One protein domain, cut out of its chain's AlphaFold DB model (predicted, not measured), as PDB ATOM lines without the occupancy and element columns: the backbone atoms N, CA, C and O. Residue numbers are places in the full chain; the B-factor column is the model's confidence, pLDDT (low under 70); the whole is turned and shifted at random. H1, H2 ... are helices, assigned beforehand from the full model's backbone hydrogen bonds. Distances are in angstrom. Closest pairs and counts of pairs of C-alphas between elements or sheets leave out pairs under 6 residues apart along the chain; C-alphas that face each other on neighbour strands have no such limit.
ATOM      1  N   ASP A  11     181.136 160.526  71.341       63.69
ATOM      2  CA  ASP A  11     180.767 159.179  70.868       63.69
ATOM      3  C   ASP A  11     179.282 158.847  71.067       63.69
ATOM      4  O   ASP A  11     178.642 158.210  70.232       63.69
ATOM      5  N   GLN A  12     178.691 159.308  72.168       60.88
ATOM      6  CA  GLN A  12     177.302 158.996  72.489       60.88
ATOM      7  C   GLN A  12     176.288 159.874  71.783       60.88
ATOM      8  O   GLN A  12     175.175 159.431  71.496       60.88
ATOM      9  N   ARG A  13     176.675 161.108  71.447       62.59
ATOM     10  CA  ARG A  13     175.855 161.975  70.592       62.59
ATOM     11  C   ARG A  13     175.639 161.365  69.209       62.59
ATOM     12  O   ARG A  13     174.570 161.559  68.628       62.59
ATOM     13  N   ASP A  14     176.634 160.643  68.704       60.88
ATOM     14  CA  ASP A  14     176.575 160.016  67.385       60.88
ATOM     15  C   ASP A  14     175.923 158.627  67.419       60.88
ATOM     16  O   ASP A  14     175.237 158.262  66.463       60.88
ATOM     17  N   SER A  15     176.038 157.904  68.539       60.28
ATOM     18  CA  SER A  15     175.527 156.533  68.689       60.28
ATOM     19  C   SER A  15     174.026 156.440  69.011       60.28
ATOM     20  O   SER A  15     173.379 155.470  68.619       60.28
ATOM     21  N   SER A  16     173.439 157.443  69.676       63.59
ATOM     22  CA  SER A  16     172.037 157.393  70.130       63.59
ATOM     23  C   SER A  16     171.239 158.609  69.630       63.59
ATOM     24  O   SER A  16     171.207 159.653  70.290       63.59
ATOM     25  N   PRO A  17     170.541 158.513  68.477       64.06
ATOM     26  CA  PRO A  17     169.709 159.595  67.939       64.06
ATOM     27  C   PRO A  17     168.681 160.134  68.944       64.06
ATOM     28  O   PRO A  17     168.345 161.317  68.908       64.06
ATOM     29  N   GLU A  18     168.214 159.289  69.869       66.25
ATOM     30  CA  GLU A  18     167.251 159.647  70.915       66.25
ATOM     31  C   GLU A  18     167.857 160.426  72.086       66.25
ATOM     32  O   GLU A  18     167.106 160.999  72.864       66.25
ATOM     33  N   LEU A  19     169.183 160.514  72.214       69.31
ATOM     34  CA  LEU A  19     169.833 161.384  73.201       69.31
ATOM     35  C   LEU A  19     170.080 162.800  72.639       69.31
ATOM     36  O   LEU A  19     170.281 163.747  73.402       69.31
ATOM     37  N   LYS A  20     169.985 162.992  71.312       71.56
ATOM     38  CA  LYS A  20     170.221 164.293  70.655       71.56
ATOM     39  C   LYS A  20     169.267 165.386  71.127       71.56
ATOM     40  O   LYS A  20     169.689 166.531  71.249       71.56
ATOM     41  N   TRP A  21     168.006 165.056  71.422       71.56
ATOM     42  CA  TRP A  21     167.053 166.054  71.923       71.56
ATOM     43  C   TRP A  21     167.441 166.556  73.313       71.56
ATOM     44  O   TRP A  21     167.252 167.736  73.588       71.56
ATOM     45  N   VAL A  22     168.021 165.697  74.159       70.62
ATOM     46  CA  VAL A  22     168.531 166.101  75.473       70.62
ATOM     47  C   VAL A  22     169.706 167.042  75.284       70.62
ATOM     48  O   VAL A  22     169.729 168.096  75.904       70.62
ATOM     49  N   ASP A  23     170.636 166.723  74.380       70.69
ATOM     50  CA  ASP A  23     171.763 167.611  74.078       70.69
ATOM     51  C   ASP A  23     171.296 168.975  73.561       70.69
ATOM     52  O   ASP A  23     171.787 170.016  73.995       70.69
ATOM     53  N   SER A  24     170.313 168.988  72.657       66.81
ATOM     54  CA  SER A  24     169.692 170.222  72.181       66.81
ATOM     55  C   SER A  24     168.998 170.979  73.311       66.81
ATOM     56  O   SER A  24     169.154 172.192  73.397       66.81
ATOM     57  N   PHE A  25     168.275 170.294  74.197       68.38
ATOM     58  CA  PHE A  25     167.582 170.918  75.324       68.38
ATOM     59  C   PHE A  25     168.572 171.504  76.338       68.38
ATOM     60  O   PHE A  25     168.431 172.658  76.732       68.38
ATOM     61  N   SER A  26     169.628 170.766  76.681       66.69
ATOM     62  CA  SER A  26     170.722 171.241  77.529       66.69
ATOM     63  C   SER A  26     171.421 172.451  76.920       66.69
ATOM     64  O   SER A  26     171.645 173.426  77.623       66.69
ATOM     65  N   ARG A  27     171.695 172.451  75.610       66.00
ATOM     66  CA  ARG A  27     172.277 173.616  74.925       66.00
ATOM     67  C   ARG A  27     171.335 174.810  74.875       66.00
ATOM     68  O   ARG A  27     171.808 175.931  74.991       66.00
ATOM     69  N   LEU A  28     170.033 174.598  74.684       63.78
ATOM     70  CA  LEU A  28     169.038 175.675  74.696       63.78
ATOM     71  C   LEU A  28     168.958 176.334  76.076       63.78
ATOM     72  O   LEU A  28     168.880 177.558  76.159       63.78
ATOM     73  N   LEU A  29     169.033 175.535  77.142       63.00
ATOM     74  CA  LEU A  29     169.129 176.037  78.512       63.00
ATOM     75  C   LEU A  29     170.463 176.759  78.761       63.00
ATOM     76  O   LEU A  29     170.468 177.844  79.331       63.00
ATOM     77  N   ASP A  30     171.567 176.214  78.247       58.59
ATOM     78  CA  ASP A  30     172.929 176.739  78.413       58.59
ATOM     79  C   ASP A  30     173.304 177.842  77.394       58.59
ATOM     80  O   ASP A  30     174.448 178.301  77.336       58.59
ATOM     81  N   THR A  31     172.369 178.305  76.547       54.16
ATOM     82  CA  THR A  31     172.683 179.325  75.532       54.16
ATOM     83  C   THR A  31     172.919 180.682  76.201       54.16
ATOM     84  O   THR A  31     172.012 181.477  76.444       54.16
ATOM     85  N   HIS A  32     174.192 180.949  76.476       51.06
ATOM     86  CA  HIS A  32     174.718 182.192  77.012       51.06
ATOM     87  C   HIS A  32     174.902 183.233  75.893       51.06
ATOM     88  O   HIS A  32     175.968 183.299  75.273       51.06
ATOM     89  N   PHE A  33     173.920 184.107  75.645       50.94
ATOM     90  CA  PHE A  33     174.166 185.294  74.820       50.94
ATOM     91  C   PHE A  33     174.900 186.348  75.660       50.94
ATOM     92  O   PHE A  33     174.413 186.841  76.679       50.94
ATOM     93  N   ARG A  34     176.126 186.689  75.256       49.34
ATOM     94  CA  ARG A  34     176.916 187.748  75.895       49.34
ATOM     95  C   ARG A  34     176.571 189.078  75.239       49.34
ATOM     96  O   ARG A  34     176.718 189.203  74.025       49.34
ATOM     97  N   ILE A  35     176.160 190.076  76.021       51.41
ATOM     98  CA  ILE A  35     175.987 191.429  75.483       51.41
ATOM     99  C   ILE A  35     177.380 191.965  75.112       51.41
ATOM    100  O   ILE A  35     178.249 192.040  75.992       51.41
ATOM    101  N   PRO A  36     177.630 192.349  73.847       44.09
ATOM    102  CA  PRO A  36     178.889 192.976  73.471       44.09
ATOM    103  C   PRO A  36     179.065 194.272  74.278       44.09
ATOM    104  O   PRO A  36     178.226 195.163  74.224       44.09
ATOM    105  N   GLY A  37     180.135 194.350  75.077       57.62
ATOM    106  CA  GLY A  37     180.442 195.512  75.923       57.62
ATOM    107  C   GLY A  37     180.122 195.377  77.419       57.62
ATOM    108  O   GLY A  37     180.481 196.274  78.178       57.62
ATOM    109  N   THR A  38     179.532 194.270  77.897       61.09
ATOM    110  CA  THR A  38     179.360 194.025  79.349       61.09
ATOM    111  C   THR A  38     179.807 192.617  79.775       61.09
ATOM    112  O   THR A  38     180.015 191.720  78.955       61.09
ATOM    113  N   ARG A  39     179.996 192.397  81.089       55.56
ATOM    114  CA  ARG A  39     180.205 191.050  81.667       55.56
ATOM    115  C   ARG A  39     178.886 190.309  81.935       55.56
ATOM    116  O   ARG A  39     178.930 189.184  82.424       55.56
ATOM    117  N   VAL A  40     177.742 190.927  81.632       53.22
ATOM    118  CA  VAL A  40     176.413 190.376  81.902       53.22
ATOM    119  C   VAL A  40     176.044 189.409  80.778       53.22
ATOM    120  O   VAL A  40     176.081 189.760  79.596       53.22
ATOM    121  N   ARG A  41     175.748 188.163  81.150       55.94
ATOM    122  CA  ARG A  41     175.300 187.111  80.234       55.94
ATOM    123  C   ARG A  41     173.775 187.036  80.325       55.94
ATOM    124  O   ARG A  41     173.250 186.955  81.430       55.94
ATOM    125  N   PHE A  42     173.082 187.098  79.193       54.88
ATOM    126  CA  PHE A  42     171.637 186.893  79.100       54.88
ATOM    127  C   PHE A  42     171.401 185.547  78.413       54.88
ATOM    128  O   PHE A  42     171.761 185.356  77.256       54.88
ATOM    129  N   GLY A  43     170.834 184.599  79.146       58.88
ATOM    130  CA  GLY A  43     170.404 183.296  78.638       58.88
ATOM    131  C   GLY A  43     169.043 182.938  79.226       58.88
ATOM    132  O   GLY A  43     168.438 183.762  79.921       58.88
ATOM    133  N   ALA A  44     168.580 181.710  78.991       58.53
ATOM    134  CA  ALA A  44     167.372 181.186  79.631       58.53
ATOM    135  C   ALA A  44     167.424 181.350  81.172       58.53
ATOM    136  O   ALA A  44     166.412 181.684  81.785       58.53
ATOM    137  N   ASP A  45     168.625 181.285  81.759       54.94
ATOM    138  CA  ASP A  45     168.920 181.566  83.172       54.94
ATOM    139  C   ASP A  45     168.548 182.974  83.658       54.94
ATOM    140  O   ASP A  45     168.123 183.132  84.800       54.94
ATOM    141  N   PHE A  46     168.663 184.016  82.826       57.47
ATOM    142  CA  PHE A  46     168.279 185.371  83.246       57.47
ATOM    143  C   PHE A  46     166.756 185.484  83.393       57.47
ATOM    144  O   PHE A  46     166.266 186.110  84.327       57.47
ATOM    145  N   ILE A  47     165.998 184.839  82.501       61.72
ATOM    146  CA  ILE A  47     164.529 184.800  82.569       61.72
ATOM    147  C   ILE A  47     164.072 183.875  83.708       61.72
ATOM    148  O   ILE A  47     163.145 184.225  84.438       61.72
ATOM    149  N   MET A  48     164.749 182.740  83.917       59.94
ATOM    150  CA  MET A  48     164.488 181.852  85.058       59.94
ATOM    151  C   MET A  48     164.796 182.510  86.402       59.94
ATOM    152  O   MET A  48     164.026 182.337  87.340       59.94
ATOM    153  N   GLY A  49     165.851 183.319  86.491       58.59
ATOM    154  CA  GLY A  49     166.182 184.071  87.704       58.59
ATOM    155  C   GLY A  49     165.213 185.217  88.020       58.59
ATOM    156  O   GLY A  49     165.161 185.665  89.163       58.59
ATOM    157  N   LEU A  50     164.434 185.687  87.038       68.62
ATOM    158  CA  LEU A  50     163.428 186.740  87.222       68.62
ATOM    159  C   LEU A  50     162.082 186.214  87.729       68.62
ATOM    160  O   LEU A  50     161.324 186.973  88.335       68.62
ATOM    161  N   ILE A  51     161.768 184.943  87.467       74.44
ATOM    162  CA  ILE A  51     160.488 184.327  87.822       74.44
ATOM    163  C   ILE A  51     160.749 183.215  88.844       74.44
ATOM    164  O   ILE A  51     161.178 182.122  88.459       74.44
ATOM    165  N   PRO A  52     160.467 183.457  90.139       70.00
ATOM    166  CA  PRO A  52     160.568 182.422  91.161       70.00
ATOM    167  C   PRO A  52     159.759 181.184  90.751       70.00
ATOM    168  O   PRO A  52     158.589 181.297  90.387       70.00
ATOM    169  N   GLY A  53     160.390 180.009  90.790       72.00
ATOM    170  CA  GLY A  53     159.765 178.729  90.437       72.00
ATOM    171  C   GLY A  53     159.791 178.359  88.948       72.00
ATOM    172  O   GLY A  53     159.390 177.247  88.606       72.00
ATOM    173  N   LEU A  54     160.289 179.215  88.040       76.88
ATOM    174  CA  LEU A  54     160.375 178.849  86.616       76.88
ATOM    175  C   LEU A  54     161.373 177.707  86.369       76.88
ATOM    176  O   LEU A  54     161.094 176.813  85.570       76.88
ATOM    177  N   GLY A  55     162.502 177.712  87.085       74.31
ATOM    178  CA  GLY A  55     163.489 176.630  87.036       74.31
ATOM    179  C   GLY A  55     162.889 175.275  87.418       74.31
ATOM    180  O   GLY A  55     163.101 174.294  86.708       74.31
ATOM    181  N   ASP A  56     162.052 175.232  88.459       78.25
ATOM    182  CA  ASP A  56     161.393 174.005  88.923       78.25
ATOM    183  C   ASP A  56     160.405 173.457  87.889       78.25
ATOM    184  O   ASP A  56     160.369 172.253  87.634       78.25
ATOM    185  N   VAL A  57     159.641 174.336  87.229       82.81
ATOM    186  CA  VAL A  57     158.704 173.943  86.162       82.81
ATOM    187  C   VAL A  57     159.449 173.352  84.965       82.81
ATOM    188  O   VAL A  57     159.056 172.308  84.439       82.81
ATOM    189  N   VAL A  58     160.545 173.988  84.542       82.56
ATOM    190  CA  VAL A  58     161.387 173.494  83.442       82.56
ATOM    191  C   VAL A  58     162.041 172.162  83.818       82.56
ATOM    192  O   VAL A  58     162.018 171.214  83.028       82.56
ATOM    193  N   SER A  59     162.568 172.068  85.039       81.50
ATOM    194  CA  SER A  59     163.177 170.861  85.602       81.50
ATOM    195  C   SER A  59     162.185 169.694  85.639       81.50
ATOM    196  O   SER A  59     162.496 168.596  85.167       81.50
ATOM    197  N   MET A  60     160.961 169.936  86.110       86.25
ATOM    198  CA  MET A  60     159.891 168.940  86.150       86.25
ATOM    199  C   MET A  60     159.450 168.522  84.740       86.25
ATOM    200  O   MET A  60     159.230 167.335  84.486       86.25
ATOM    201  N   GLY A  61     159.376 169.471  83.801       89.06
ATOM    202  CA  GLY A  61     159.083 169.194  82.395       89.06
ATOM    203  C   GLY A  61     160.114 168.262  81.751       89.06
ATOM    204  O   GLY A  61     159.738 167.272  81.120       89.06
ATOM    205  N   LEU A  62     161.408 168.521  81.967       85.94
ATOM    206  CA  LEU A  62     162.491 167.660  81.478       85.94
ATOM    207  C   LEU A  62     162.397 166.244  82.062       85.94
ATOM    208  O   LEU A  62     162.464 165.262  81.320       85.94
ATOM    209  N   SER A  63     162.165 166.136  83.371       89.06
ATOM    210  CA  SER A  63     161.953 164.852  84.050       89.06
ATOM    211  C   SER A  63     160.797 164.067  83.438       89.06
ATOM    212  O   SER A  63     160.942 162.878  83.138       89.06
ATOM    213  N   GLY A  64     159.663 164.733  83.204       90.44
ATOM    214  CA  GLY A  64     158.491 164.129  82.574       90.44
ATOM    215  C   GLY A  64     158.779 163.629  81.157       90.44
ATOM    216  O   GLY A  64     158.381 162.516  80.810       90.44
ATOM    217  N   LEU A  65     159.520 164.402  80.358       89.69
ATOM    218  CA  LEU A  65     159.919 164.011  79.004       89.69
ATOM    219  C   LEU A  65     160.840 162.784  78.996       89.69
ATOM    220  O   LEU A  65     160.601 161.866  78.209       89.69
ATOM    221  N   LEU A  66     161.848 162.731  79.876       89.19
ATOM    222  CA  LEU A  66     162.744 161.574  80.002       89.19
ATOM    223  C   LEU A  66     161.955 160.305  80.354       89.19
ATOM    224  O   LEU A  66     162.067 159.285  79.673       89.19
ATOM    225  N   ILE A  67     161.095 160.388  81.373       92.00
ATOM    226  CA  ILE A  67     160.273 159.261  81.835       92.00
ATOM    227  C   ILE A  67     159.313 158.798  80.735       92.00
ATOM    228  O   ILE A  67     159.224 157.601  80.453       92.00
ATOM    229  N   ALA A  68     158.609 159.730  80.088       89.50
ATOM    230  CA  ALA A  68     157.660 159.413  79.025       89.50
ATOM    231  C   ALA A  68     158.349 158.785  77.806       89.50
ATOM    232  O   ALA A  68     157.800 157.864  77.199       89.50
ATOM    233  N   THR A  69     159.544 159.262  77.452       88.62
ATOM    234  CA  THR A  69     160.343 158.702  76.352       88.62
ATOM    235  C   THR A  69     160.721 157.257  76.651       88.62
ATOM    236  O   THR A  69     160.448 156.376  75.836       88.62
ATOM    237  N   MET A  70     161.243 156.997  77.850       87.56
ATOM    238  CA  MET A  70     161.623 155.654  78.289       87.56
ATOM    239  C   MET A  70     160.429 154.698  78.349       87.56
ATOM    240  O   MET A  70     160.495 153.595  77.804       87.56
ATOM    241  N   ALA A  71     159.304 155.135  78.919       88.31
ATOM    242  CA  ALA A  71     158.081 154.336  78.976       88.31
ATOM    243  C   ALA A  71     157.553 153.974  77.573       88.31
ATOM    244  O   ALA A  71     157.170 152.833  77.329       88.31
ATOM    245  N   LYS A  72     157.575 154.922  76.624       86.94
ATOM    246  CA  LYS A  72     157.171 154.676  75.225       86.94
ATOM    247  C   LYS A  72     158.122 153.739  74.482       86.94
ATOM    248  O   LYS A  72     157.691 153.045  73.567       86.94
ATOM    249  N   LYS A  73     159.403 153.740  74.846       84.31
ATOM    250  CA  LYS A  73     160.458 152.937  74.213       84.31
ATOM    251  C   LYS A  73     160.586 151.528  74.792       84.31
ATOM    252  O   LYS A  73     161.503 150.813  74.410       84.31
ATOM    253  N   GLY A  74     159.660 151.126  75.665       83.00
ATOM    254  CA  GLY A  74     159.610 149.770  76.208       83.00
ATOM    255  C   GLY A  74     160.552 149.534  77.384       83.00
ATOM    256  O   GLY A  74     160.757 148.383  77.757       83.00
ATOM    257  N   ALA A  75     161.092 150.593  77.999       86.25
ATOM    258  CA  ALA A  75     161.897 150.454  79.203       86.25
ATOM    259  C   ALA A  75     161.146 149.653  80.276       86.25
ATOM    260  O   ALA A  75     159.949 149.856  80.499       86.25
ATOM    261  N   SER A  76     161.862 148.773  80.984       87.62
ATOM    262  CA  SER A  76     161.261 147.972  82.052       87.62
ATOM    263  C   SER A  76     160.505 148.850  83.060       87.62
ATOM    264  O   SER A  76     160.975 149.923  83.453       87.62
ATOM    265  N   GLY A  77     159.357 148.372  83.554       86.19
ATOM    266  CA  GLY A  77     158.580 149.106  84.562       86.19
ATOM    267  C   GLY A  77     159.406 149.457  85.807       86.19
ATOM    268  O   GLY A  77     159.222 150.514  86.402       86.19
ATOM    269  N   ARG A  78     160.396 148.622  86.150       87.12
ATOM    270  CA  ARG A  78     161.359 148.883  87.226       87.12
ATOM    271  C   ARG A  78     162.196 150.142  86.971       87.12
ATOM    272  O   ARG A  78     162.380 150.937  87.892       87.12
ATOM    273  N   LEU A  79     162.688 150.325  85.747       88.88
ATOM    274  CA  LEU A  79     163.481 151.492  85.363       88.88
ATOM    275  C   LEU A  79     162.638 152.770  85.406       88.88
ATOM    276  O   LEU A  79     163.054 153.758  86.005       88.88
ATOM    277  N   VAL A  80     161.416 152.717  84.870       90.88
ATOM    278  CA  VAL A  80     160.466 153.842  84.908       90.88
ATOM    279  C   VAL A  80     160.127 154.232  86.351       90.88
ATOM    280  O   VAL A  80     160.177 155.411  86.699       90.88
ATOM    281  N   VAL A  81     159.856 153.254  87.223       91.50
ATOM    282  CA  VAL A  81     159.622 153.497  88.659       91.50
ATOM    283  C   VAL A  81     160.844 154.130  89.319       91.50
ATOM    284  O   VAL A  81     160.697 155.070  90.096       91.50
ATOM    285  N   ARG A  82     162.058 153.674  88.996       89.88
ATOM    286  CA  ARG A  82     163.291 154.286  89.507       89.88
ATOM    287  C   ARG A  82     163.403 155.751  89.087       89.88
ATOM    288  O   ARG A  82     163.727 156.592  89.922       89.88
ATOM    289  N   MET A  83     163.095 156.057  87.827       92.31
ATOM    290  CA  MET A  83     163.132 157.430  87.332       92.31
ATOM    291  C   MET A  83     162.095 158.324  88.022       92.31
ATOM    292  O   MET A  83     162.406 159.458  88.383       92.31
ATOM    293  N   LEU A  84     160.888 157.808  88.268       92.94
ATOM    294  CA  LEU A  84     159.852 158.504  89.040       92.94
ATOM    295  C   LEU A  84     160.288 158.758  90.487       92.94
ATOM    296  O   LEU A  84     160.117 159.863  90.998       92.94
ATOM    297  N   LEU A  85     160.883 157.760  91.143       91.12
ATOM    298  CA  LEU A  85     161.372 157.906  92.512       91.12
ATOM    299  C   LEU A  85     162.501 158.937  92.615       91.12
ATOM    300  O   LEU A  85     162.549 159.672  93.598       91.12
ATOM    301  N   ASN A  86     163.376 159.041  91.608       91.50
ATOM    302  CA  ASN A  86     164.392 160.093  91.582       91.50
ATOM    303  C   ASN A  86     163.753 161.490  91.637       91.50
ATOM    304  O   ASN A  86     164.186 162.306  92.446       91.50
ATOM    305  N   VAL A  87     162.705 161.735  90.838       91.12
ATOM    306  CA  VAL A  87     161.958 163.012  90.820       91.12
ATOM    307  C   VAL A  87     161.240 163.255  92.140       91.12
ATOM    308  O   VAL A  87     161.252 164.370  92.656       91.12
ATOM    309  N   LEU A  88     160.630 162.212  92.708       89.44
ATOM    310  CA  LEU A  88     159.914 162.314  93.975       89.44
ATOM    311  C   LEU A  88     160.850 162.716  95.118       89.44
ATOM    312  O   LEU A  88     160.515 163.606  95.894       89.44
ATOM    313  N   VAL A  89     162.022 162.081  95.211       87.06
ATOM    314  CA  VAL A  89     163.035 162.425  96.219       87.06
ATOM    315  C   VAL A  89     163.461 163.881  96.076       87.06
ATOM    316  O   VAL A  89     163.450 164.613  97.059       87.06
ATOM    317  N   ASP A  90     163.797 164.296  94.859       85.25
ATOM    318  CA  ASP A  90     164.242 165.656  94.558       85.25
ATOM    319  C   ASP A  90     163.179 166.696  94.928       85.25
ATOM    320  O   ASP A  90     163.450 167.648  95.649       85.25
ATOM    321  N   THR A  91     161.921 166.430  94.572       86.06
ATOM    322  CA  THR A  91     160.784 167.304  94.897       86.06
ATOM    323  C   THR A  91     160.553 167.407  96.409       86.06
ATOM    324  O   THR A  91     160.340 168.498  96.934       86.06
ATOM    325  N   ILE A  92     160.594 166.280  97.131       84.88
ATOM    326  CA  ILE A  92     160.372 166.256  98.584       84.88
ATOM    327  C   ILE A  92     161.492 166.996  99.317       84.88
ATOM    328  O   ILE A  92     161.216 167.760 100.241       84.88
ATOM    329  N   VAL A  93     162.748 166.763  98.934       81.69
ATOM    330  CA  VAL A  93     163.888 167.393  99.611       81.69
ATOM    331  C   VAL A  93     164.016 168.864  99.212       81.69
ATOM    332  O   VAL A  93     164.264 169.703 100.078       81.69
ATOM    333  N   GLY A  94     163.767 169.192  97.942       77.88
ATOM    334  CA  GLY A  94     163.715 170.562  97.429       77.88
ATOM    335  C   GLY A  94     162.639 171.421  98.100       77.88
ATOM    336  O   GLY A  94     162.842 172.615  98.297       77.88
ATOM    337  N   ALA A  95     161.536 170.815  98.554       80.94
ATOM    338  CA  ALA A  95     160.486 171.515  99.295       80.94
ATOM    339  C   ALA A  95     160.903 171.962 100.712       80.94
ATOM    340  O   ALA A  95     160.188 172.749 101.336       80.94
ATOM    341  N   VAL A  96     162.029 171.471 101.249       79.25
ATOM    342  CA  VAL A  96     162.488 171.830 102.595       79.25
ATOM    343  C   VAL A  96     163.351 173.100 102.544       79.25
ATOM    344  O   VAL A  96     164.431 173.078 101.950       79.25
ATOM    345  N   PRO A  97     162.955 174.198 103.218       65.50
ATOM    346  CA  PRO A  97     163.771 175.408 103.296       65.50
ATOM    347  C   PRO A  97     165.161 175.098 103.870       65.50
ATOM    348  O   PRO A  97     165.283 174.310 104.807       65.50
ATOM    349  N   VAL A  98     166.212 175.731 103.338       71.19
ATOM    350  CA  VAL A  98     167.634 175.528 103.705       71.19
ATOM    351  C   VAL A  98     168.226 174.187 103.248       71.19
ATOM    352  O   VAL A  98     169.311 174.186 102.668       71.19
ATOM    353  N   LEU A  99     167.534 173.060 103.455       66.75
ATOM    354  CA  LEU A  99     168.003 171.738 103.010       66.75
ATOM    355  C   LEU A  99     167.922 171.564 101.488       66.75
ATOM    356  O   LEU A  99     168.837 170.971 100.916       66.75
ATOM    357  N   GLY A 100     166.901 172.133 100.841       65.06
ATOM    358  CA  GLY A 100     166.735 172.095  99.387       65.06
ATOM    359  C   GLY A 100     167.957 172.643  98.649       65.06
ATOM    360  O   GLY A 100     168.532 171.942  97.831       65.06
ATOM    361  N   ASN A 101     168.455 173.824  99.032       70.12
ATOM    362  CA  ASN A 101     169.605 174.460  98.370       70.12
ATOM    363  C   ASN A 101     170.901 173.637  98.456       70.12
ATOM    364  O   ASN A 101     171.731 173.688  97.554       70.12
ATOM    365  N   VAL A 102     171.111 172.912  99.560       73.12
ATOM    366  CA  VAL A 102     172.292 172.053  99.719       73.12
ATOM    367  C   VAL A 102     172.099 170.764  98.932       73.12
ATOM    368  O   VAL A 102     173.017 170.327  98.245       73.12
ATOM    369  N   PHE A 103     170.916 170.158  99.013       72.94
ATOM    370  CA  PHE A 103     170.623 168.898  98.341       72.94
ATOM    371  C   PHE A 103     170.625 169.024  96.818       72.94
ATOM    372  O   PHE A 103     171.187 168.156  96.156       72.94
ATOM    373  N   ASP A 104     170.111 170.130  96.283       68.06
ATOM    374  CA  ASP A 104     170.054 170.415  94.844       68.06
ATOM    375  C   ASP A 104     171.460 170.463  94.196       68.06
ATOM    376  O   ASP A 104     171.640 170.168  93.014       68.06
ATOM    377  N   LEU A 105     172.513 170.719  94.990       67.62
ATOM    378  CA  LEU A 105     173.912 170.634  94.544       67.62
ATOM    379  C   LEU A 105     174.444 169.195  94.438       67.62
ATOM    380  O   LEU A 105     175.393 168.943  93.691       67.62
ATOM    381  N   PHE A 106     173.890 168.258  95.210       69.25
ATOM    382  CA  PHE A 106     174.376 166.875  95.306       69.25
ATOM    383  C   PHE A 106     173.466 165.861  94.609       69.25
ATOM    384  O   PHE A 106     173.915 164.762  94.264       69.25
ATOM    385  N   TYR A 107     172.197 166.200  94.407       78.31
ATOM    386  CA  TYR A 107     171.183 165.294  93.904       78.31
ATOM    387  C   TYR A 107     170.243 166.037  92.957       78.31
ATOM    388  O   TYR A 107     169.373 166.762  93.402       78.31
ATOM    389  N   LYS A 108     170.400 165.807  91.648       83.19
ATOM    390  CA  LYS A 108     169.467 166.280  90.615       83.19
ATOM    391  C   LYS A 108     168.766 165.096  89.967       83.19
ATOM    392  O   LYS A 108     169.434 164.239  89.370       83.19
ATOM    393  N   ALA A 109     167.433 165.053  90.034       87.75
ATOM    394  CA  ALA A 109     166.659 163.957  89.446       87.75
ATOM    395  C   ALA A 109     166.872 163.833  87.933       87.75
ATOM    396  O   ALA A 109     167.070 162.729  87.430       87.75
ATOM    397  N   ASN A 110     166.894 164.965  87.222       86.88
ATOM    398  CA  ASN A 110     167.076 165.011  85.769       86.88
ATOM    399  C   ASN A 110     168.388 164.374  85.314       86.88
ATOM    400  O   ASN A 110     168.387 163.567  84.391       86.88
ATOM    401  N   TYR A 111     169.493 164.701  85.988       84.50
ATOM    402  CA  TYR A 111     170.808 164.151  85.660       84.50
ATOM    403  C   TYR A 111     170.835 162.630  85.840       84.50
ATOM    404  O   TYR A 111     171.251 161.902  84.946       84.50
ATOM    405  N   ARG A 112     170.301 162.137  86.963       87.12
ATOM    406  CA  ARG A 112     170.223 160.695  87.244       87.12
ATOM    407  C   ARG A 112     169.298 159.961  86.279       87.12
ATOM    408  O   ARG A 112     169.613 158.868  85.835       87.12
ATOM    409  N   ASN A 113     168.150 160.547  85.955       90.25
ATOM    410  CA  ASN A 113     167.209 159.969  84.997       90.25
ATOM    411  C   ASN A 113     167.799 159.908  83.598       90.25
ATOM    412  O   ASN A 113     167.537 158.961  82.859       90.25
ATOM    413  N   LEU A 114     168.612 160.892  83.249       85.69
ATOM    414  CA  LEU A 114     169.328 160.859  82.001       85.69
ATOM    415  C   LEU A 114     170.420 159.788  81.987       85.69
ATOM    416  O   LEU A 114     170.549 159.090  80.989       85.69
ATOM    417  N   GLU A 115     171.180 159.639  83.068       83.81
ATOM    418  CA  GLU A 115     172.178 158.570  83.195       83.81
ATOM    419  C   GLU A 115     171.519 157.191  83.038       83.81
ATOM    420  O   GLU A 115     171.981 156.381  82.247       83.81
ATOM    421  N   LEU A 116     170.350 156.983  83.654       86.75
ATOM    422  CA  LEU A 116     169.531 155.779  83.458       86.75
ATOM    423  C   LEU A 116     169.064 155.583  82.010       86.75
ATOM    424  O   LEU A 116     168.997 154.457  81.521       86.75
ATOM    425  N   MET A 117     168.700 156.672  81.332       85.50
ATOM    426  CA  MET A 117     168.321 156.634  79.922       85.50
ATOM    427  C   MET A 117     169.521 156.268  79.045       85.50
ATOM    428  O   MET A 117     169.390 155.445  78.149       85.50
ATOM    429  N   ARG A 118     170.696 156.830  79.334       80.38
ATOM    430  CA  ARG A 118     171.962 156.518  78.667       80.38
ATOM    431  C   ARG A 118     172.348 155.048  78.862       80.38
ATOM    432  O   ARG A 118     172.520 154.357  77.869       80.38
ATOM    433  N   GLU A 119     172.378 154.560  80.103       80.38
ATOM    434  CA  GLU A 119     172.636 153.146  80.431       80.38
ATOM    435  C   GLU A 119     171.699 152.207  79.655       80.38
ATOM    436  O   GLU A 119     172.135 151.206  79.093       80.38
ATOM    437  N   TYR A 120     170.411 152.552  79.561       82.31
ATOM    438  CA  TYR A 120     169.443 151.763  78.800       82.31
ATOM    439  C   TYR A 120     169.789 151.644  77.310       82.31
ATOM    440  O   TYR A 120     169.609 150.571  76.731       82.31
ATOM    441  N   TYR A 121     170.271 152.727  76.696       78.62
ATOM    442  CA  TYR A 121     170.632 152.755  75.278       78.62
ATOM    443  C   TYR A 121     172.017 152.162  74.992       78.62
ATOM    444  O   TYR A 121     172.195 151.567  73.931       78.62
ATOM    445  N   ASP A 122     172.972 152.302  75.913       76.50
ATOM    446  CA  ASP A 122     174.337 151.789  75.751       76.50
ATOM    447  C   ASP A 122     174.444 150.287  76.053       76.50
ATOM    448  O   ASP A 122     175.150 149.561  75.353       76.50
ATOM    449  N   GLU A 123     173.766 149.810  77.102       68.50
ATOM    450  CA  GLU A 123     174.012 148.474  77.665       68.50
ATOM    451  C   GLU A 123     172.966 147.427  77.271       68.50
ATOM    452  O   GLU A 123     173.101 146.275  77.673       68.50
ATOM    453  N   GLY A 124     171.941 147.796  76.492       64.25
ATOM    454  CA  GLY A 124     170.938 146.860  75.976       64.25
ATOM    455  C   GLY A 124     170.238 146.071  77.087       64.25
ATOM    456  O   GLY A 124     170.605 144.944  77.393       64.25
ATOM    457  N   GLU A 125     169.197 146.671  77.669       61.72
ATOM    458  CA  GLU A 125     168.372 146.114  78.754       61.72
ATOM    459  C   GLU A 125     169.103 145.842  80.080       61.72
ATOM    460  O   GLU A 125     169.266 144.704  80.520       61.72
ATOM    461  N   HIS A 126     169.410 146.912  80.816       58.12
ATOM    462  CA  HIS A 126     169.725 146.811  82.240       58.12
ATOM    463  C   HIS A 126     168.597 147.370  83.114       58.12
ATOM    464  O   HIS A 126     168.232 148.548  83.087       58.12
ATOM    465  N   THR A 127     168.023 146.487  83.938       61.69
ATOM    466  CA  THR A 127     167.095 146.869  85.005       61.69
ATOM    467  C   THR A 127     167.899 147.484  86.148       61.69
ATOM    468  O   THR A 127     168.361 146.794  87.055       61.69
ATOM    469  N   GLY A 128     168.115 148.796  86.101       62.25
ATOM    470  CA  GLY A 128     168.770 149.505  87.195       62.25
ATOM    471  C   GLY A 128     168.143 149.162  88.559       62.25
ATOM    472  O   GLY A 128     166.916 149.116  88.702       62.25
ATOM    473  N   SER A 129     168.973 148.896  89.572       70.44
ATOM    474  CA  SER A 129     168.503 148.508  90.908       70.44
ATOM    475  C   SER A 129     167.740 149.654  91.580       70.44
ATOM    476  O   SER A 129     168.239 150.773  91.681       70.44
ATOM    477  N   VAL A 130     166.524 149.377  92.062       77.88
ATOM    478  CA  VAL A 130     165.666 150.365  92.752       77.88
ATOM    479  C   VAL A 130     166.088 150.556  94.215       77.88
ATOM    480  O   VAL A 130     165.790 151.581  94.825       77.88
ATOM    481  N   TRP A 131     166.837 149.604  94.778       81.31
ATOM    482  CA  TRP A 131     167.224 149.575  96.191       81.31
ATOM    483  C   TRP A 131     167.946 150.831  96.702       81.31
ATOM    484  O   TRP A 131     167.567 151.305  97.772       81.31
ATOM    485  N   PRO A 132     168.914 151.429  95.978       79.75
ATOM    486  CA  PRO A 132     169.567 152.654  96.438       79.75
ATOM    487  C   PRO A 132     168.588 153.824  96.554       79.75
ATOM    488  O   PRO A 132     168.699 154.642  97.464       79.75
ATOM    489  N   VAL A 133     167.604 153.889  95.651       76.75
ATOM    490  CA  VAL A 133     166.593 154.950  95.658       76.75
ATOM    491  C   VAL A 133     165.599 154.729  96.794       76.75
ATOM    492  O   VAL A 133     165.289 155.671  97.509       76.75
ATOM    493  N   ILE A 134     165.170 153.486  97.034       81.88
ATOM    494  CA  ILE A 134     164.333 153.146  98.197       81.88
ATOM    495  C   ILE A 134     165.052 153.494  99.502       81.88
ATOM    496  O   ILE A 134     164.456 154.121 100.373       81.88
ATOM    497  N   GLY A 135     166.331 153.133  99.629       86.19
ATOM    498  CA  GLY A 135     167.137 153.483 100.798       86.19
ATOM    499  C   GLY A 135     167.172 154.993 101.028       86.19
ATOM    500  O   GLY A 135     166.933 155.451 102.143       86.19
ATOM    501  N   LEU A 136     167.376 155.774  99.965       81.50
ATOM    502  CA  LEU A 136     167.347 157.231 100.052       81.50
ATOM    503  C   LEU A 136     165.967 157.773 100.444       81.50
ATOM    504  O   LEU A 136     165.889 158.622 101.325       81.50
ATOM    505  N   VAL A 137     164.884 157.267  99.845       81.75
ATOM    506  CA  VAL A 137     163.506 157.644 100.202       81.75
ATOM    507  C   VAL A 137     163.248 157.389 101.687       81.75
ATOM    508  O   VAL A 137     162.727 158.265 102.376       81.75
ATOM    509  N   LEU A 138     163.654 156.227 102.205       87.06
ATOM    510  CA  LEU A 138     163.511 155.897 103.624       87.06
ATOM    511  C   LEU A 138     164.297 156.862 104.515       87.06
ATOM    512  O   LEU A 138     163.755 157.343 105.507       87.06
ATOM    513  N   VAL A 139     165.541 157.185 104.151       86.50
ATOM    514  CA  VAL A 139     166.352 158.169 104.884       86.50
ATOM    515  C   VAL A 139     165.669 159.538 104.894       86.50
ATOM    516  O   VAL A 139     165.541 160.135 105.962       86.50
ATOM    517  N   VAL A 140     165.176 160.013 103.747       81.75
ATOM    518  CA  VAL A 140     164.454 161.292 103.643       81.75
ATOM    519  C   VAL A 140     163.214 161.293 104.535       81.75
ATOM    520  O   VAL A 140     163.020 162.234 105.302       81.75
ATOM    521  N   ILE A 141     162.410 160.225 104.510       86.25
ATOM    522  CA  ILE A 141     161.223 160.092 105.368       86.25
ATOM    523  C   ILE A 141     161.612 160.146 106.849       86.25
ATOM    524  O   ILE A 141     161.009 160.897 107.612       86.25
ATOM    525  N   VAL A 142     162.631 159.390 107.266       90.19
ATOM    526  CA  VAL A 142     163.094 159.373 108.663       90.19
ATOM    527  C   VAL A 142     163.563 160.759 109.107       90.19
ATOM    528  O   VAL A 142     163.193 161.210 110.191       90.19
ATOM    529  N   VAL A 143     164.329 161.458 108.266       85.69
ATOM    530  CA  VAL A 143     164.790 162.825 108.549       85.69
ATOM    531  C   VAL A 143     163.605 163.783 108.678       85.69
ATOM    532  O   VAL A 143     163.542 164.534 109.650       85.69
ATOM    533  N   LEU A 144     162.635 163.729 107.762       84.62
ATOM    534  CA  LEU A 144     161.438 164.573 107.823       84.62
ATOM    535  C   LEU A 144     160.626 164.324 109.095       84.62
ATOM    536  O   LEU A 144     160.236 165.277 109.767       84.62
ATOM    537  N   LEU A 145     160.419 163.060 109.471       89.69
ATOM    538  CA  LEU A 145     159.729 162.705 110.711       89.69
ATOM    539  C   LEU A 145     160.473 163.228 111.944       89.69
ATOM    540  O   LEU A 145     159.840 163.754 112.860       89.69
ATOM    541  N   ALA A 146     161.806 163.133 111.963       89.44
ATOM    542  CA  ALA A 146     162.620 163.660 113.054       89.44
ATOM    543  C   ALA A 146     162.519 165.190 113.160       89.44
ATOM    544  O   ALA A 146     162.356 165.713 114.266       89.44
ATOM    545  N   VAL A 147     162.553 165.907 112.030       86.38
ATOM    546  CA  VAL A 147     162.367 167.367 111.994       86.38
ATOM    547  C   VAL A 147     160.970 167.743 112.483       86.38
ATOM    548  O   VAL A 147     160.844 168.615 113.340       86.38
ATOM    549  N   ILE A 148     159.923 167.060 112.011       89.25
ATOM    550  CA  ILE A 148     158.542 167.302 112.453       89.25
ATOM    551  C   ILE A 148     158.412 167.062 113.960       89.25
ATOM    552  O   ILE A 148     157.887 167.915 114.673       89.25
ATOM    553  N   ALA A 149     158.929 165.947 114.477       92.12
ATOM    554  CA  ALA A 149     158.897 165.650 115.907       92.12
ATOM    555  C   ALA A 149     159.656 166.703 116.732       92.12
ATOM    556  O   ALA A 149     159.183 167.122 117.794       92.12
ATOM    557  N   TRP A 150     160.807 167.168 116.237       92.25
ATOM    558  CA  TRP A 150     161.571 168.245 116.862       92.25
ATOM    559  C   TRP A 150     160.785 169.562 116.887       92.25
ATOM    560  O   TRP A 150     160.712 170.202 117.937       92.25
ATOM    561  N   LEU A 151     160.129 169.927 115.782       90.31
ATOM    562  CA  LEU A 151     159.282 171.120 115.688       90.31
ATOM    563  C   LEU A 151     158.087 171.045 116.642       90.31
ATOM    564  O   LEU A 151     157.851 171.986 117.398       90.31
ATOM    565  N   LEU A 152     157.379 169.914 116.673       93.69
ATOM    566  CA  LEU A 152     156.257 169.694 117.590       93.69
ATOM    567  C   LEU A 152     156.702 169.814 119.048       93.69
ATOM    568  O   LEU A 152     156.057 170.501 119.840       93.69
ATOM    569  N   ARG A 153     157.844 169.210 119.396       94.75
ATOM    570  CA  ARG A 153     158.438 169.336 120.732       94.75
ATOM    571  C   ARG A 153     158.811 170.783 121.054       94.75
ATOM    572  O   ARG A 153     158.611 171.217 122.188       94.75
ATOM    573  N   SER A 154     159.371 171.511 120.091       90.50
ATOM    574  CA  SER A 154     159.762 172.912 120.260       90.50
ATOM    575  C   SER A 154     158.546 173.792 120.532       90.50
ATOM    576  O   SER A 154     158.553 174.562 121.487       90.50
ATOM    577  N   ILE A 155     157.482 173.632 119.743       92.62
ATOM    578  CA  ILE A 155     156.234 174.387 119.899       92.62
ATOM    579  C   ILE A 155     155.568 174.048 121.234       92.62
ATOM    580  O   ILE A 155     155.202 174.954 121.979       92.62
ATOM    581  N   TYR A 156     155.468 172.759 121.575       94.56
ATOM    582  CA  TYR A 156     154.917 172.322 122.858       94.56
ATOM    583  C   TYR A 156     155.656 172.965 124.036       94.56
ATOM    584  O   TYR A 156     155.025 173.515 124.937       94.56
ATOM    585  N   ARG A 157     156.994 172.959 124.005       93.62
ATOM    586  CA  ARG A 157     157.813 173.597 125.040       93.62
ATOM    587  C   ARG A 157     157.565 175.105 125.126       93.62
ATOM    588  O   ARG A 157     157.504 175.617 126.232       93.62
ATOM    589  N   SER A 158     157.420 175.805 124.005       90.56
ATOM    590  CA  SER A 158     157.168 177.252 124.018       90.56
ATOM    591  C   SER A 158     155.779 177.624 124.547       90.56
ATOM    592  O   SER A 158     155.627 178.698 125.115       90.56
ATOM    593  N   ILE A 159     154.771 176.764 124.354       91.38
ATOM    594  CA  ILE A 159     153.385 177.028 124.781       91.38
ATOM    595  C   ILE A 159     153.145 176.611 126.239       91.38
ATOM    596  O   ILE A 159     152.464 177.321 126.968       91.38
ATOM    597  N   PHE A 160     153.682 175.462 126.659       90.25
ATOM    598  CA  PHE A 160     153.396 174.854 127.970       90.25
ATOM    599  C   PHE A 160     154.573 174.884 128.951       90.25
ATOM    600  O   PHE A 160     154.418 174.481 130.098       90.25
ATOM    601  N   GLY A 161     155.762 175.281 128.496       67.88
ATOM    602  CA  GLY A 161     156.973 175.371 129.317       67.88
ATOM    603  C   GLY A 161     157.290 176.783 129.814       67.88
ATOM    604  O   GLY A 161     158.431 177.010 130.217       67.88
ATOM    605  N   GLY A 162     156.324 177.705 129.725       56.12
ATOM    606  CA  GLY A 162     156.336 179.006 130.399       56.12
ATOM    607  C   GLY A 162     155.688 178.934 131.773       56.12
ATOM    608  O   GLY A 162     154.776 178.094 131.943       56.12
TER     609      GLY A 162
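What this domain is: This is residues 11 to 162 of the 162 residues of an uncharacterized protein of Planctomycetes bacterium CA13 (UniProt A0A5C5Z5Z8). A long helix, H8, starts alongside a small three-helix bundle of H4, H5 and H7 and then runs past it, so that residues 145 to 162 stick out as a free arm. H5 packs between H8 and H4, H6 folds in at the last residues of H5, and H2 lies near H4 and H7, with short H1 at its beginning and a loop leading from its end to H3. The printed part has 152 residues, with eight named helices, H1 to H8 in order, and no named strand; the class is all helix. The whole is loose, with a radius of gyration of the C-alphas of 19.7 A, and flat, spanning 68 by 51 by 21 A.

Where its parts are: H8, residues 131 to 160, is the longest helix, 42.9 A from C-alpha 131 at (167.224, 149.575, 96.191) to C-alpha 160 at (153.396, 174.854, 127.970). H5 holds residues 77 to 94 over 25.5 A, H4 residues 54 to 72 over 26.9 A, and H7 residues 109 to 123 over 20.8 A. H2 holds residues 17 to 29 over 19.6 A. The shorter helices are H6, residues 99 to 106, H3, residues 44 to 50, and H1, residues 11 to 15, which begins at C-alpha 11 at (180.767, 159.179, 70.868).

How they stand to each other: H8 touches H5 with residues 133 to 140 alone, closest at the C-alphas of Val 89 and Val 137, 6.2 A, at a shallow tilt of 28 degrees, the same way. H5 is the hub, touching four helices. H4, H5 and H7 form an up and down bundle, each running against the one before it. H4 and H5 are a helical hairpin at a shallow tilt of 10 degrees, with the C-alphas of Ile 67 and Val 80 closest at 6.2 A. H7 touches H5 at Asn 86 and Ala 109, closest C-alphas 5.0 A apart, and H4 at Ser 63 and Asn 110, 5.4 A. H6 touches residues 90 to 94 of H5, at a steep tilt of 48 degrees; the closest C-alphas, Gly 94 and Gly 100, are 3.9 A apart. H2 and H7 are close but not clearly touching, the closest C-alphas, Leu 19 and Arg 118, being 7.6 A apart. H2 and H4 are near each other. H3 and H4 only just touch, only at the corner, with 3 pairs of C-alphas within 8 A; H1 and H2 touch only at the corner. Every O i to N i+4 pair is within hydrogen-bond range in H1, H3, H4, H5, H7 and H8, against 7 of 9 in H2 and 2 of 4 in H6.

The domain as a whole: The C-alphas of Asp 14 and Gly 162, the two farthest apart, are 68.9 A apart. The printed part has no cut. The link from H2 to H3, 14 residues, is long, with residues 33 to 34 paired antiparallel with 41 to 42. The mean pLDDT of the printed part is 76.8, with 50 residues under 70, among them 11 to 19 and 24 to 50.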